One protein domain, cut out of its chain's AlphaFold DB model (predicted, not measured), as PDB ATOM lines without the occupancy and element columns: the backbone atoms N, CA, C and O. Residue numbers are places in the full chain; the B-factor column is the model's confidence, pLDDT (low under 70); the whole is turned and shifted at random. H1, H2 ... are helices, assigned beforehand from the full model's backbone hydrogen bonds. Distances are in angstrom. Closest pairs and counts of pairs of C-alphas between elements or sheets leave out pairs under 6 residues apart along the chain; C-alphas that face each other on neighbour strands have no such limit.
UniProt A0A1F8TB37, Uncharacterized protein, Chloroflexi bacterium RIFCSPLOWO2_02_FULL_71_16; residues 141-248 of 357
ATOM      1  N   CYS A 141     -90.895  52.944  56.222       95.38
ATOM      2  CA  CYS A 141     -91.667  52.199  57.220       95.38
ATOM      3  C   CYS A 141     -91.061  50.827  57.538       95.38
ATOM      4  O   CYS A 141     -91.248  50.330  58.651       95.38
ATOM      5  N   TYR A 142     -90.339  50.243  56.582       95.06
ATOM      6  CA  TYR A 142     -89.796  48.886  56.619       95.06
ATOM      7  C   TYR A 142     -88.960  48.600  57.872       95.06
ATOM      8  O   TYR A 142     -89.190  47.598  58.538       95.06
ATOM      9  N   ASP A 143     -88.039  49.492  58.252       92.06
ATOM     10  CA  ASP A 143     -87.101  49.232  59.361       92.06
ATOM     11  C   ASP A 143     -87.791  49.059  60.724       92.06
ATOM     12  O   ASP A 143     -87.296  48.351  61.599       92.06
ATOM     13  N   CYS A 144     -88.956  49.686  60.906       93.31
ATOM     14  CA  CYS A 144     -89.726  49.594  62.143       93.31
ATOM     15  C   CYS A 144     -90.870  48.586  62.041       93.31
ATOM     16  O   CYS A 144     -91.175  47.913  63.022       93.31
ATOM     17  N   HIS A 145     -91.545  48.515  60.891       95.19
ATOM     18  CA  HIS A 145     -92.740  47.690  60.702       95.19
ATOM     19  C   HIS A 145     -92.448  46.300  60.103       95.19
ATOM     20  O   HIS A 145     -93.364  45.478  60.011       95.19
ATOM     21  N   GLY A 146     -91.185  46.025  59.782       93.00
ATOM     22  CA  GLY A 146     -90.674  44.747  59.298       93.00
ATOM     23  C   GLY A 146     -90.845  44.549  57.803       93.00
ATOM     24  O   GLY A 146     -91.711  45.149  57.172       93.00
ATOM     25  N   ARG A 147     -90.042  43.655  57.234       92.62
ATOM     26  CA  ARG A 147     -90.038  43.358  55.797       92.62
ATOM     27  C   ARG A 147     -91.389  43.051  55.158       92.62
ATOM     28  O   ARG A 147     -91.574  43.324  53.984       92.62
ATOM     29  N   ASP A 148     -92.320  42.487  55.914       92.62
ATOM     30  CA  ASP A 148     -93.638  42.044  55.453       92.62
ATOM     31  C   ASP A 148     -94.787  42.842  56.089       92.62
ATOM     32  O   ASP A 148     -95.956  42.465  55.968       92.62
ATOM     33  N   GLY A 149     -94.472  43.917  56.817       94.50
ATOM     34  CA  GLY A 149     -95.454  44.703  57.551       94.50
ATOM     35  C   GLY A 149     -96.062  44.010  58.765       94.50
ATOM     36  O   GLY A 149     -97.016  44.554  59.324       94.50
ATOM     37  N   ARG A 150     -95.576  42.846  59.208       93.62
ATOM     38  CA  ARG A 150     -96.180  42.085  60.320       93.62
ATOM     39  C   ARG A 150     -95.561  42.367  61.687       93.62
ATOM     40  O   ARG A 150     -96.033  41.786  62.657       93.62
ATOM     41  N   ALA A 151     -94.549  43.236  61.752       81.62
ATOM     42  CA  ALA A 151     -93.705  43.567  62.907       81.62
ATOM     43  C   ALA A 151     -93.848  42.654  64.143       81.62
ATOM     44  O   ALA A 151     -94.743  42.818  64.975       81.62
ATOM     45  N   GLY A 152     -92.901  41.730  64.283       77.38
ATOM     46  CA  GLY A 152     -92.622  40.977  65.501       77.38
ATOM     47  C   GLY A 152     -91.120  41.010  65.748       77.38
ATOM     48  O   GLY A 152     -90.580  42.019  66.194       77.38
ATOM     49  N   THR A 153     -90.437  39.931  65.386       80.69
ATOM     50  CA  THR A 153     -88.976  39.829  65.446       80.69
ATOM     51  C   THR A 153     -88.422  39.699  64.026       80.69
ATOM     52  O   THR A 153     -89.007  38.964  63.229       80.69
ATOM     53  N   ASN A 154     -87.335  40.395  63.690       81.44
ATOM     54  CA  ASN A 154     -86.652  40.212  62.402       81.44
ATOM     55  C   ASN A 154     -85.917  38.848  62.343       81.44
ATOM     56  O   ASN A 154     -85.816  38.164  63.372       81.44
ATOM     57  N   PRO A 155     -85.418  38.411  61.168       79.38
ATOM     58  CA  PRO A 155     -84.693  37.142  61.030       79.38
ATOM     59  C   PRO A 155     -83.489  36.993  61.974       79.38
ATOM     60  O   PRO A 155     -83.139  35.879  62.361       79.38
ATOM     61  N   GLU A 156     -82.885  38.106  62.389       79.25
ATOM     62  CA  GLU A 156     -81.746  38.180  63.306       79.25
ATOM     63  C   GLU A 156     -82.145  38.087  64.791       79.25
ATOM     64  O   GLU A 156     -81.281  38.109  65.669       79.25
ATOM     65  N   GLY A 157     -83.437  37.970  65.106       80.62
ATOM     66  CA  GLY A 157     -83.922  37.841  66.480       80.62
ATOM     67  C   GLY A 157     -84.143  39.174  67.210       80.62
ATOM     68  O   GLY A 157     -84.425  39.168  68.410       80.62
ATOM     69  N   GLN A 158     -84.052  40.313  66.519       81.94
ATOM     70  CA  GLN A 158     -84.310  41.642  67.079       81.94
ATOM     71  C   GLN A 158     -85.802  41.980  67.039       81.94
ATOM     72  O   GLN A 158     -86.462  41.844  66.009       81.94
ATOM     73  N   VAL A 159     -86.338  42.446  68.167       85.81
ATOM     74  CA  VAL A 159     -87.739  42.880  68.262       85.81
ATOM     75  C   VAL A 159     -87.899  44.229  67.574       85.81
ATOM     76  O   VAL A 159     -87.240  45.204  67.942       85.81
ATOM     77  N   LEU A 160     -88.799  44.285  66.596       89.75
ATOM     78  CA  LEU A 160     -89.094  45.501  65.853       89.75
ATOM     79  C   LEU A 160     -90.065  46.398  66.641       89.75
ATOM     80  O   LEU A 160     -91.002  45.901  67.269       89.75
ATOM     81  N   PRO A 161     -89.877  47.730  66.629       88.56
ATOM     82  CA  PRO A 161     -90.694  48.640  67.435       88.56
ATOM     83  C   PRO A 161     -92.081  48.935  66.847       88.56
ATOM     84  O   PRO A 161     -92.987  49.380  67.573       88.56
ATOM     85  N   GLY A 162     -92.240  48.738  65.536       90.88
ATOM     86  CA  GLY A 162     -93.479  48.974  64.811       90.88
ATOM     87  C   GLY A 162     -94.571  47.982  65.192       90.88
ATOM     88  O   GLY A 162     -94.338  46.923  65.761       90.88
ATOM     89  N   LEU A 163     -95.811  48.359  64.901       92.94
ATOM     90  CA  LEU A 163     -96.965  47.478  65.062       92.94
ATOM     91  C   LEU A 163     -97.277  46.756  63.747       92.94
ATOM     92  O   LEU A 163     -97.004  47.325  62.687       92.94
ATOM     93  N   PRO A 164     -97.914  45.570  63.792       95.06
ATOM     94  CA  PRO A 164     -98.348  44.869  62.591       95.06
ATOM     95  C   PRO A 164     -99.346  45.718  61.796       95.06
ATOM     96  O   PRO A 164    -100.430  46.060  62.291       95.06
ATOM     97  N   LEU A 165     -98.959  46.037  60.564       96.81
ATOM     98  CA  LEU A 165     -99.764  46.712  59.549       96.81
ATOM     99  C   LEU A 165    -100.380  45.699  58.577       96.81
ATOM    100  O   LEU A 165    -101.557  45.807  58.249       96.81
ATOM    101  N   ASN A 166     -99.620  44.683  58.166       96.25
ATOM    102  CA  ASN A 166    -100.109  43.601  57.321       96.25
ATOM    103  C   ASN A 166    -100.833  42.541  58.167       96.25
ATOM    104  O   ASN A 166    -100.268  41.523  58.573       96.25
ATOM    105  N   LYS A 167    -102.091  42.823  58.503       95.38
ATOM    106  CA  LYS A 167    -102.957  41.918  59.266       95.38
ATOM    107  C   LYS A 167    -104.391  41.993  58.770       95.38
ATOM    108  O   LYS A 167    -104.847  43.063  58.368       95.38
ATOM    109  N   ASP A 168    -105.118  40.895  58.922       95.12
ATOM    110  CA  ASP A 168    -106.506  40.734  58.474       95.12
ATOM    111  C   ASP A 168    -107.420  41.868  58.942       95.12
ATOM    112  O   ASP A 168    -108.226  42.380  58.175       95.12
ATOM    113  N   ALA A 169    -107.224  42.346  60.175       94.88
ATOM    114  CA  ALA A 169    -108.006  43.434  60.762       94.88
ATOM    115  C   ALA A 169    -107.914  44.778  60.009       94.88
ATOM    116  O   ALA A 169    -108.671  45.691  60.326       94.88
ATOM    117  N   PHE A 170    -106.977  44.931  59.070       96.94
ATOM    118  CA  PHE A 170    -106.856  46.110  58.212       96.94
ATOM    119  C   PHE A 170    -107.170  45.828  56.739       96.94
ATOM    120  O   PHE A 170    -107.223  46.776  55.959       96.94
ATOM    121  N   LYS A 171    -107.409  44.570  56.345       97.06
ATOM    122  CA  LYS A 171    -107.616  44.205  54.940       97.06
ATOM    123  C   LYS A 171    -109.029  44.514  54.474       97.06
ATOM    124  O   LYS A 171    -110.006  44.160  55.129       97.06
ATOM    125  N   TYR A 172    -109.135  45.131  53.298       95.81
ATOM    126  CA  TYR A 172    -110.413  45.464  52.676       95.81
ATOM    127  C   TYR A 172    -111.288  44.226  52.490       95.81
ATOM    128  O   TYR A 172    -112.456  44.260  52.854       95.81
ATOM    129  N   GLU A 173    -110.720  43.116  52.015       94.44
ATOM    130  CA  GLU A 173    -111.471  41.874  51.785       94.44
ATOM    131  C   GLU A 173    -112.153  41.324  53.044       94.44
ATOM    132  O   GLU A 173    -113.199  40.691  52.942       94.44
ATOM    133  N   VAL A 174    -111.595  41.608  54.224       96.19
ATOM    134  CA  VAL A 174    -112.155  41.209  55.523       96.19
ATOM    135  C   VAL A 174    -113.229  42.193  55.997       96.19
ATOM    136  O   VAL A 174    -114.174  41.803  56.675       96.19
ATOM    137  N   LEU A 175    -113.085  43.475  55.655       96.56
ATOM    138  CA  LEU A 175    -113.913  44.566  56.175       96.56
ATOM    139  C   LEU A 175    -115.018  45.029  55.212       96.56
ATOM    140  O   LEU A 175    -115.884  45.792  55.624       96.56
ATOM    141  N   LYS A 176    -115.002  44.612  53.940       94.94
ATOM    142  CA  LYS A 176    -115.899  45.120  52.883       94.94
ATOM    143  C   LYS A 176    -117.392  44.963  53.189       94.94
ATOM    144  O   LYS A 176    -118.180  45.798  52.754       94.94
ATOM    145  N   ASP A 177    -117.757  43.945  53.966       96.81
ATOM    146  CA  ASP A 177    -119.146  43.662  54.346       96.81
ATOM    147  C   ASP A 177    -119.618  44.480  55.568       96.81
ATOM    148  O   ASP A 177    -120.815  44.534  55.850       96.81
ATOM    149  N   ASP A 178    -118.704  45.164  56.271       96.75
ATOM    150  CA  ASP A 178    -119.001  46.101  57.362       96.75
ATOM    151  C   ASP A 178    -118.441  47.501  57.035       96.75
ATOM    152  O   ASP A 178    -117.304  47.839  57.389       96.75
ATOM    153  N   PRO A 179    -119.249  48.371  56.394       95.88
ATOM    154  CA  PRO A 179    -118.824  49.720  56.026       95.88
ATOM    155  C   PRO A 179    -118.347  50.574  57.210       95.88
ATOM    156  O   PRO A 179    -117.491  51.442  57.034       95.88
ATOM    157  N   SER A 180    -118.883  50.339  58.413       97.44
ATOM    158  CA  SER A 180    -118.508  51.083  59.619       97.44
ATOM    159  C   SER A 180    -117.133  50.650  60.126       97.44
ATOM    160  O   SER A 180    -116.282  51.496  60.429       97.44
ATOM    161  N   ALA A 181    -116.874  49.339  60.173       96.75
ATOM    162  CA  ALA A 181    -115.557  48.812  60.518       96.75
ATOM    163  C   ALA A 181    -114.504  49.208  59.475       96.75
ATOM    164  O   ALA A 181    -113.401  49.617  59.848       96.75
ATOM    165  N   LEU A 182    -114.857  49.174  58.187       97.00
ATOM    166  CA  LEU A 182    -113.987  49.610  57.097       97.00
ATOM    167  C   LEU A 182    -113.586  51.086  57.228       97.00
ATOM    168  O   LEU A 182    -112.401  51.413  57.135       97.00
ATOM    169  N   ASP A 183    -114.551  51.980  57.460       96.56
ATOM    170  CA  ASP A 183    -114.269  53.406  57.660       96.56
ATOM    171  C   ASP A 183    -113.437  53.648  58.927       96.56
ATOM    172  O   ASP A 183    -112.470  54.413  58.909       96.56
ATOM    173  N   THR A 184    -113.748  52.933  60.010       97.69
ATOM    174  CA  THR A 184    -112.998  53.018  61.270       97.69
ATOM    175  C   THR A 184    -111.542  52.589  61.090       97.69
ATOM    176  O   THR A 184    -110.636  53.300  61.534       97.69
ATOM    177  N   ALA A 185    -111.296  51.469  60.407       97.31
ATOM    178  CA  ALA A 185    -109.952  50.980  60.118       97.31
ATOM    179  C   ALA A 185    -109.180  51.965  59.232       97.31
ATOM    180  O   ALA A 185    -108.064  52.359  59.579       97.31
ATOM    181  N   ARG A 186    -109.795  52.441  58.140       97.81
ATOM    182  CA  ARG A 186    -109.188  53.436  57.243       97.81
ATOM    183  C   ARG A 186    -108.816  54.708  57.997       97.81
ATOM    184  O   ARG A 186    -107.687  55.181  57.893       97.81
ATOM    185  N   ARG A 187    -109.740  55.248  58.794       98.06
ATOM    186  CA  ARG A 187    -109.514  56.471  59.572       98.06
ATOM    187  C   ARG A 187    -108.414  56.283  60.608       98.06
ATOM    188  O   ARG A 187    -107.598  57.188  60.779       98.06
ATOM    189  N   LEU A 188    -108.369  55.130  61.276       97.31
ATOM    190  CA  LEU A 188    -107.302  54.793  62.216       97.31
ATOM    191  C   LEU A 188    -105.940  54.792  61.518       97.31
ATOM    192  O   LEU A 188    -105.015  55.430  62.021       97.31
ATOM    193  N   ILE A 189    -105.823  54.121  60.369       98.06
ATOM    194  CA  ILE A 189    -104.583  54.054  59.584       98.06
ATOM    195  C   ILE A 189    -104.155  55.462  59.163       98.06
ATOM    196  O   ILE A 189    -103.071  55.907  59.537       98.06
ATOM    197  N   VAL A 190    -105.037  56.200  58.481       98.12
ATOM    198  CA  VAL A 190    -104.752  57.552  57.976       98.12
ATOM    199  C   VAL A 190    -104.338  58.483  59.112       98.12
ATOM    200  O   VAL A 190    -103.275  59.094  59.045       98.12
ATOM    201  N   THR A 191    -105.118  58.548  60.191       97.62
ATOM    202  CA  THR A 191    -104.840  59.472  61.303       97.62
ATOM    203  C   THR A 191    -103.532  59.119  62.011       97.62
ATOM    204  O   THR A 191    -102.780  60.018  62.386       97.62
ATOM    205  N   THR A 192    -103.237  57.824  62.173       97.44
ATOM    206  CA  THR A 192    -101.996  57.359  62.811       97.44
ATOM    207  C   THR A 192    -100.775  57.707  61.971       97.44
ATOM    208  O   THR A 192     -99.787  58.182  62.520       97.44
ATOM    209  N   ILE A 193    -100.826  57.521  60.649       97.88
ATOM    210  CA  ILE A 193     -99.709  57.905  59.778       97.88
ATOM    211  C   ILE A 193     -99.571  59.435  59.758       97.88
ATOM    212  O   ILE A 193     -98.464  59.955  59.888       97.88
ATOM    213  N   GLN A 194    -100.682  60.172  59.666       97.69
ATOM    214  CA  GLN A 194    -100.649  61.632  59.601       97.69
ATOM    215  C   GLN A 194    -100.030  62.259  60.852       97.69
ATOM    216  O   GLN A 194     -99.098  63.051  60.727       97.69
ATOM    217  N   ARG A 195    -100.524  61.883  62.035       95.50
ATOM    218  CA  ARG A 195    -100.179  62.510  63.324       95.50
ATOM    219  C   ARG A 195     -99.086  61.789  64.099       95.50
ATOM    220  O   ARG A 195     -98.609  62.295  65.112       95.50
ATOM    221  N   GLY A 196     -98.714  60.598  63.650       94.12
ATOM    222  CA  GLY A 196     -97.852  59.712  64.406       94.12
ATOM    223  C   GLY A 196     -98.546  59.130  65.633       94.12
ATOM    224  O   GLY A 196     -99.749  59.280  65.871       94.12
ATOM    225  N   ARG A 197     -97.752  58.439  66.445       91.56
ATOM    226  CA  ARG A 197     -98.181  57.833  67.703       91.56
ATOM    227  C   ARG A 197     -97.070  57.964  68.730       91.56
ATOM    228  O   ARG A 197     -96.117  57.182  68.725       91.56
ATOM    229  N   LYS A 198     -97.231  58.929  69.634       87.25
ATOM    230  CA  LYS A 198     -96.336  59.114  70.776       87.25
ATOM    231  C   LYS A 198     -96.442  57.923  71.732       87.25
ATOM    232  O   LYS A 198     -97.543  57.474  72.060       87.25
ATOM    233  N   ARG A 199     -95.296  57.424  72.180       81.94
ATOM    234  CA  ARG A 199     -95.155  56.479  73.289       81.94
ATOM    235  C   ARG A 199     -94.319  57.126  74.389       81.94
ATOM    236  O   ARG A 199     -93.625  58.108  74.141       81.94
ATOM    237  N   ALA A 200     -94.454  56.611  75.607       73.81
ATOM    238  CA  ALA A 200     -93.584  57.013  76.701       73.81
ATOM    239  C   ALA A 200     -92.164  56.516  76.419       73.81
ATOM    240  O   ALA A 200     -91.977  55.389  75.946       73.81
ATOM    241  N   GLU A 201     -91.180  57.356  76.710       69.06
ATOM    242  CA  GLU A 201     -89.778  56.972  76.610       69.06
ATOM    243  C   GLU A 201     -89.486  55.800  77.566       69.06
ATOM    244  O   GLU A 201     -90.098  55.708  78.636       69.06
ATOM    245  N   PRO A 202     -88.582  54.868  77.211       71.44
ATOM    246  CA  PRO A 202     -87.669  54.861  76.058       71.44
ATOM    247  C   PRO A 202     -88.250  54.196  74.792       71.44
ATOM    248  O   PRO A 202     -87.504  53.774  73.905       71.44
ATOM    249  N   ALA A 203     -89.569  53.982  74.721       79.44
ATOM    250  CA  ALA A 203     -90.166  53.309  73.573       79.44
ATOM    251  C   ALA A 203     -90.216  54.238  72.354       79.44
ATOM    252  O   ALA A 203     -90.616  55.396  72.457       79.44
ATOM    253  N   TYR A 204     -89.908  53.698  71.172       84.50
ATOM    254  CA  TYR A 204     -90.000  54.454  69.926       84.50
ATOM    255  C   TYR A 204     -91.408  55.014  69.724       84.50
ATOM    256  O   TYR A 204     -92.404  54.279  69.685       84.50
ATOM    257  N   SER A 205     -91.468  56.329  69.558       88.94
ATOM    258  CA  SER A 205     -92.649  57.025  69.070       88.94
ATOM    259  C   SER A 205     -92.657  56.997  67.544       88.94
ATOM    260  O   SER A 205     -91.638  57.266  66.912       88.94
ATOM    261  N   MET A 206     -93.810  56.706  66.941       93.62
ATOM    262  CA  MET A 206     -93.979  56.895  65.499       93.62
ATOM    263  C   MET A 206     -94.139  58.400  65.238       93.62
ATOM    264  O   MET A 206     -95.048  58.994  65.827       93.62
ATOM    265  N   PRO A 207     -93.293  59.029  64.406       91.88
ATOM    266  CA  PRO A 207     -93.407  60.454  64.120       91.88
ATOM    267  C   PRO A 207     -94.658  60.750  63.289       91.88
ATOM    268  O   PRO A 207     -95.246  59.857  62.675       91.88
ATOM    269  N   ALA A 208     -95.054  62.019  63.261       93.44
ATOM    270  CA  ALA A 208     -96.024  62.504  62.293       93.44
ATOM    271  C   ALA A 208     -95.404  62.490  60.892       93.44
ATOM    272  O   ALA A 208     -94.310  63.022  60.690       93.44
ATOM    273  N   TRP A 209     -96.095  61.895  59.919       95.69
ATOM    274  CA  TRP A 209     -95.596  61.826  58.544       95.69
ATOM    275  C   TRP A 209     -96.251  62.834  57.613       95.69
ATOM    276  O   TRP A 209     -95.689  63.126  56.563       95.69
ATOM    277  N   HIS A 210     -97.404  63.397  57.968       94.88
ATOM    278  CA  HIS A 210     -98.096  64.327  57.084       94.88
ATOM    279  C   HIS A 210     -97.526  65.745  57.163       94.88
ATOM    280  O   HIS A 210     -97.252  66.247  58.251       94.88
ATOM    281  N   ARG A 211     -97.429  66.436  56.020       90.00
ATOM    282  CA  ARG A 211     -96.901  67.812  55.932       90.00
ATOM    283  C   ARG A 211     -97.599  68.816  56.840       90.00
ATOM    284  O   ARG A 211     -96.926  69.655  57.428       90.00
ATOM    285  N   ALA A 212     -98.918  68.722  56.998       88.75
ATOM    286  CA  ALA A 212     -99.645  69.623  57.902       88.75
ATOM    287  C   ALA A 212     -99.338  69.373  59.392       88.75
ATOM    288  O   ALA A 212     -99.583  70.246  60.213       88.75
ATOM    289  N   GLU A 213     -98.786  68.204  59.723       90.62
ATOM    290  CA  GLU A 213     -98.386  67.796  61.076       90.62
ATOM    291  C   GLU A 213     -96.846  67.855  61.244       90.62
ATOM    292  O   GLU A 213     -96.300  67.372  62.231       90.62
ATOM    293  N   GLY A 214     -96.126  68.445  60.272       82.75
ATOM    294  CA  GLY A 214     -94.667  68.612  60.288       82.75
ATOM    295  C   GLY A 214     -93.852  67.486  59.635       82.75
ATOM    296  O   GLY A 214     -92.625  67.536  59.674       82.75
ATOM    297  N   GLY A 215     -94.500  66.489  59.029       90.56
ATOM    298  CA  GLY A 215     -93.837  65.377  58.337       90.56
ATOM    299  C   GLY A 215     -93.570  65.616  56.838       90.56
ATOM    300  O   GLY A 215     -93.937  66.655  56.289       90.56
ATOM    301  N   PRO A 216     -92.928  64.667  56.133       91.88
ATOM    302  CA  PRO A 216     -92.522  64.854  54.735       91.88
ATOM    303  C   PRO A 216     -93.597  64.497  53.690       91.88
ATOM    304  O   PRO A 216     -93.454  64.867  52.525       91.88
ATOM    305  N   LEU A 217     -94.662  63.780  54.063       92.00
ATOM    306  CA  LEU A 217     -95.605  63.163  53.123       92.00
ATOM    307  C   LEU A 217     -96.828  64.036  52.816       92.00
ATOM    308  O   LEU A 217     -97.414  64.690  53.683       92.00
ATOM    309  N   SER A 218     -97.244  64.012  51.553       95.75
ATOM    310  CA  SER A 218     -98.499  64.596  51.060       95.75
ATOM    311  C   SER A 218     -99.713  63.694  51.312       95.75
ATOM    312  O   SER A 218     -99.555  62.488  51.484       95.75
ATOM    313  N   ASP A 219    -100.930  64.247  51.240       96.31
ATOM    314  CA  ASP A 219    -102.185  63.473  51.311       96.31
ATOM    315  C   ASP A 219    -102.207  62.286  50.338       96.31
ATOM    316  O   ASP A 219    -102.659  61.195  50.675       96.31
ATOM    317  N   TRP A 220    -101.659  62.484  49.138       95.50
ATOM    318  CA  TRP A 220    -101.589  61.459  48.102       95.50
ATOM    319  C   TRP A 220    -100.661  60.302  48.496       95.50
ATOM    320  O   TRP A 220    -101.009  59.137  48.326       95.50
ATOM    321  N   GLN A 221     -99.506  60.600  49.092       97.19
ATOM    322  CA  GLN A 221     -98.577  59.575  49.582       97.19
ATOM    323  C   GLN A 221     -99.134  58.835  50.806       97.19
ATOM    324  O   GLN A 221     -98.968  57.624  50.929       97.19
ATOM    325  N   ILE A 222     -99.854  59.538  51.686       98.06
ATOM    326  CA  ILE A 222    -100.583  58.910  52.797       98.06
ATOM    327  C   ILE A 222    -101.664  57.962  52.261       98.06
ATOM    328  O   ILE A 222    -101.813  56.853  52.778       98.06
ATOM    329  N   LYS A 223    -102.393  58.362  51.210       97.38
ATOM    330  CA  LYS A 223    -103.362  57.497  50.526       97.38
ATOM    331  C   LYS A 223    -102.692  56.242  49.963       97.38
ATOM    332  O   LYS A 223    -103.159  55.155  50.267       97.38
ATOM    333  N   GLN A 224    -101.576  56.368  49.245       98.12
ATOM    334  CA  GLN A 224    -100.826  55.226  48.690       98.12
ATOM    335  C   GLN A 224    -100.395  54.226  49.776       98.12
ATOM    336  O   GLN A 224    -100.588  53.022  49.630       98.12
ATOM    337  N   LEU A 225     -99.872  54.717  50.906       98.38
ATOM    338  CA  LEU A 225     -99.546  53.871  52.061       98.38
ATOM    339  C   LEU A 225    -100.791  53.202  52.662       98.38
ATOM    340  O   LEU A 225    -100.749  52.030  53.029       98.38
ATOM    341  N   THR A 226    -101.902  53.932  52.760       98.38
ATOM    342  CA  THR A 226    -103.173  53.392  53.267       98.38
ATOM    343  C   THR A 226    -103.702  52.294  52.351       98.38
ATOM    344  O   THR A 226    -104.115  51.241  52.834       98.38
ATOM    345  N   ASP A 227    -103.643  52.505  51.038       98.31
ATOM    346  CA  ASP A 227    -104.106  51.537  50.052       98.31
ATOM    347  C   ASP A 227    -103.225  50.288  50.042       98.31
ATOM    348  O   ASP A 227    -103.762  49.185  50.036       98.31
ATOM    349  N   LEU A 228    -101.901  50.419  50.171       98.38
ATOM    350  CA  LEU A 228    -101.017  49.271  50.395       98.38
ATOM    351  C   LEU A 228    -101.430  48.467  51.643       98.38
ATOM    352  O   LEU A 228    -101.518  47.239  51.593       98.38
ATOM    353  N   ILE A 229    -101.698  49.137  52.767       98.31
ATOM    354  CA  ILE A 229    -102.097  48.468  54.017       98.31
ATOM    355  C   ILE A 229    -103.403  47.693  53.828       98.31
ATOM    356  O   ILE A 229    -103.482  46.520  54.215       98.31
ATOM    357  N   MET A 230    -104.401  48.324  53.210       98.31
ATOM    358  CA  MET A 230    -105.750  47.773  53.091       98.31
ATOM    359  C   MET A 230    -105.916  46.770  51.942       98.31
ATOM    360  O   MET A 230    -106.658  45.803  52.102       98.31
ATOM    361  N   TYR A 231    -105.242  46.976  50.813       97.69
ATOM    362  CA  TYR A 231    -105.451  46.221  49.571       97.69
ATOM    363  C   TYR A 231    -104.221  45.435  49.103       97.69
ATOM    364  O   TYR A 231    -104.374  44.557  48.262       97.69
ATOM    365  N   GLY A 232    -103.027  45.699  49.645       96.75
ATOM    366  CA  GLY A 232    -101.816  44.964  49.274       96.75
ATOM    367  C   GLY A 232    -101.933  43.474  49.592       96.75
ATOM    368  O   GLY A 232    -102.268  43.105  50.730       96.75
ATOM    369  N   SER A 233    -101.646  42.651  48.586       95.25
ATOM    370  CA  SER A 233    -101.641  41.188  48.634       95.25
ATOM    371  C   SER A 233    -100.412  40.642  49.364       95.25
ATOM    372  O   SER A 233     -99.441  41.359  49.595       95.25
ATOM    373  N   GLU A 234    -100.415  39.356  49.719       94.50
ATOM    374  CA  GLU A 234     -99.225  38.718  50.306       94.50
ATOM    375  C   GLU A 234     -98.010  38.774  49.369       94.50
ATOM    376  O   GLU A 234     -96.885  38.903  49.844       94.50
ATOM    377  N   GLU A 235     -98.230  38.744  48.052       94.62
ATOM    378  CA  GLU A 235     -97.174  38.905  47.049       94.62
ATOM    379  C   GLU A 235     -96.593  40.327  47.087       94.62
ATOM    380  O   GLU A 235     -95.373  40.487  47.127       94.62
ATOM    381  N   ASP A 236     -97.442  41.356  47.204       94.88
ATOM    382  CA  ASP A 236     -96.995  42.749  47.351       94.88
ATOM    383  C   ASP A 236     -96.115  42.952  48.591       94.88
ATOM    384  O   ASP A 236     -95.117  43.671  48.537       94.88
ATOM    385  N   TRP A 237     -96.479  42.324  49.714       95.62
ATOM    386  CA  TRP A 237     -95.706  42.393  50.959       95.62
ATOM    387  C   TRP A 237     -94.418  41.571  50.901       95.62
ATOM    388  O   TRP A 237     -93.400  42.003  51.440       95.62
ATOM    389  N   ALA A 238     -94.434  40.410  50.245       94.12
ATOM    390  CA  ALA A 238     -93.254  39.563  50.092       94.12
ATOM    391  C   ALA A 238     -92.166  40.208  49.215       94.12
ATOM    392  O   ALA A 238     -90.988  39.879  49.368       94.12
ATOM    393  N   ASP A 239     -92.552  41.138  48.342       93.81
ATOM    394  CA  ASP A 239     -91.682  41.804  47.372       93.81
ATOM    395  C   ASP A 239     -90.935  43.041  47.922       93.81
ATOM    396  O   ASP A 239     -90.003  43.546  47.301       93.81
ATOM    397  N   MET A 240     -91.246  43.521  49.131       94.19
ATOM    398  CA  MET A 240     -90.567  44.695  49.718       94.19
ATOM    399  C   MET A 240     -89.023  44.610  49.760       94.19
ATOM    400  O   MET A 240     -88.374  45.634  49.527       94.19
ATOM    401  N   PRO A 241     -88.395  43.446  50.038       92.81
ATOM    402  CA  PRO A 241     -86.942  43.293  49.943       92.81
ATOM    403  C   PRO A 241     -86.390  43.589  48.545       92.81
ATOM    404  O   PRO A 241     -85.338  44.215  48.433       92.81
ATOM    405  N   HIS A 242     -87.106  43.169  47.497       92.50
ATOM    406  CA  HIS A 242     -86.716  43.409  46.111       92.50
ATOM    407  C   HIS A 242     -86.797  44.901  45.779       92.50
ATOM    408  O   HIS A 242     -85.834  45.464  45.265       92.50
ATOM    409  N   VAL A 243     -87.871  45.577  46.205       92.06
ATOM    410  CA  VAL A 243     -88.003  47.039  46.081       92.06
ATOM    411  C   VAL A 243     -86.809  47.761  46.721       92.06
ATOM    412  O   VAL A 243     -86.230  48.661  46.116       92.06
ATOM    413  N   ARG A 244     -86.380  47.365  47.930       92.12
ATOM    414  CA  ARG A 244     -85.194  47.966  48.577       92.12
ATOM    415  C   ARG A 244     -83.914  47.709  47.787       92.12
ATOM    416  O   ARG A 244     -83.110  48.630  47.650       92.12
ATOM    417  N   GLU A 245     -83.733  46.505  47.255       91.94
ATOM    418  CA  GLU A 245     -82.574  46.158  46.429       91.94
ATOM    419  C   GLU A 245     -82.499  47.023  45.161       91.94
ATOM    420  O   GLU A 245     -81.451  47.613  44.890       91.94
ATOM    421  N   GLU A 246     -83.612  47.193  44.443       89.50
ATOM    422  CA  GLU A 246     -83.680  48.061  43.257       89.50
ATOM    423  C   GLU A 246     -83.388  49.533  43.585       89.50
ATOM    424  O   GLU A 246     -82.744  50.241  42.809       89.50
ATOM    425  N   HIS A 247     -83.794  49.987  44.771       85.62
ATOM    426  CA  HIS A 247     -83.515  51.331  45.276       85.62
ATOM    427  C   HIS A 247     -82.137  51.481  45.948       85.62
ATOM    428  O   HIS A 247     -81.858  52.533  46.532       85.62
ATOM    429  N   ALA A 248     -81.268  50.465  45.873       89.69
ATOM    430  CA  ALA A 248     -79.956  50.426  46.527       89.69
ATOM    431  C   ALA A 248     -80.017  50.700  48.046       89.69
ATOM    432  O   ALA A 248     -79.100  51.277  48.637       89.69
TER     433      ALA A 248
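What this domain is: This is residues 141 to 248 of the 357 residues of an uncharacterized protein of Chloroflexi bacterium RIFCSPLOWO2_02_FULL_71_16 (UniProt A0A1F8TB37). Two helices, H3 and H4, pack on each other crosswise and run opposite ways, while two long loop stretches, residues 146 to 171 and 196 to 218, make much of the rest. Past the end of H4 the short helices H5 and H6 lead away from this pair, and the short H1 touches no helix. The printed part has 108 residues with six named helices, H1 to H6 in order along the chain, and no named strand. The class is all helix, though under half of the residues, 50 of 108, are in named elements. The whole is compact, with a radius of gyration of the C-alphas of 14.3 A and spans of 39 by 32 by 26 A.

Where its parts are: H1 is residues 142 to 145, with C-alpha 142 at (-89.796, 48.886, 56.619). H2 is residues 172 to 175. H3, the longest helix, is residues 179 to 195 and measures 23.8 A from C-alpha 179 at (-118.824, 49.720, 56.026) to C-alpha 195. H4 is residues 219 to 231, 17.6 A long between its first and last C-alphas. H5 is residues 234 to 238. H6 is residues 240 to 246, 10.0 A long, with C-alpha 246 at (-83.680, 48.061, 43.257).

How they stand to each other: H1 and H6 are apart, but only just, with their closest C-alphas 8.1 A from each other. H2 only just touches H3, with 3 pairs of C-alphas within 8 A, and only at the corner by their link; the closest C-alphas are those of Leu 175 and Leu 182, 5.1 A apart. H2 only just touches H4, also with 3 pairs, through residues 230 to 231 of H4 alone; the closest C-alphas are those of Tyr 172 and Met 230, 5.2 A apart. H3 and H4 touch, with 8 pairs of C-alphas within 8 A, the closest being those of Val 190 and Thr 226, 6.5 A apart. They run opposite ways at a steep tilt of 47 degrees. H4 and H5 are apart, only just, at 8.2 A. H5 and H6 meet only through their link. Every O i to N i+4 pair is within hydrogen-bond range in H3, H4, H5 and H6; H1 and H2 are too short for such a pair, and each has its 1 pair of O i and N i+3 within range.

The domain as a whole: The C-alphas of Asp 178 and Ala 248, the two farthest apart, are 40.8 A from each other. The printed part has no cut. The links H1 to H2, of 26 residues, and H3 to H4, of 23 residues, are long; those from H2 to H3, H4 to H5 and H5 to H6 are tight. The mean pLDDT of the printed part is 92.5, and one residue, Glu 201, is under 70.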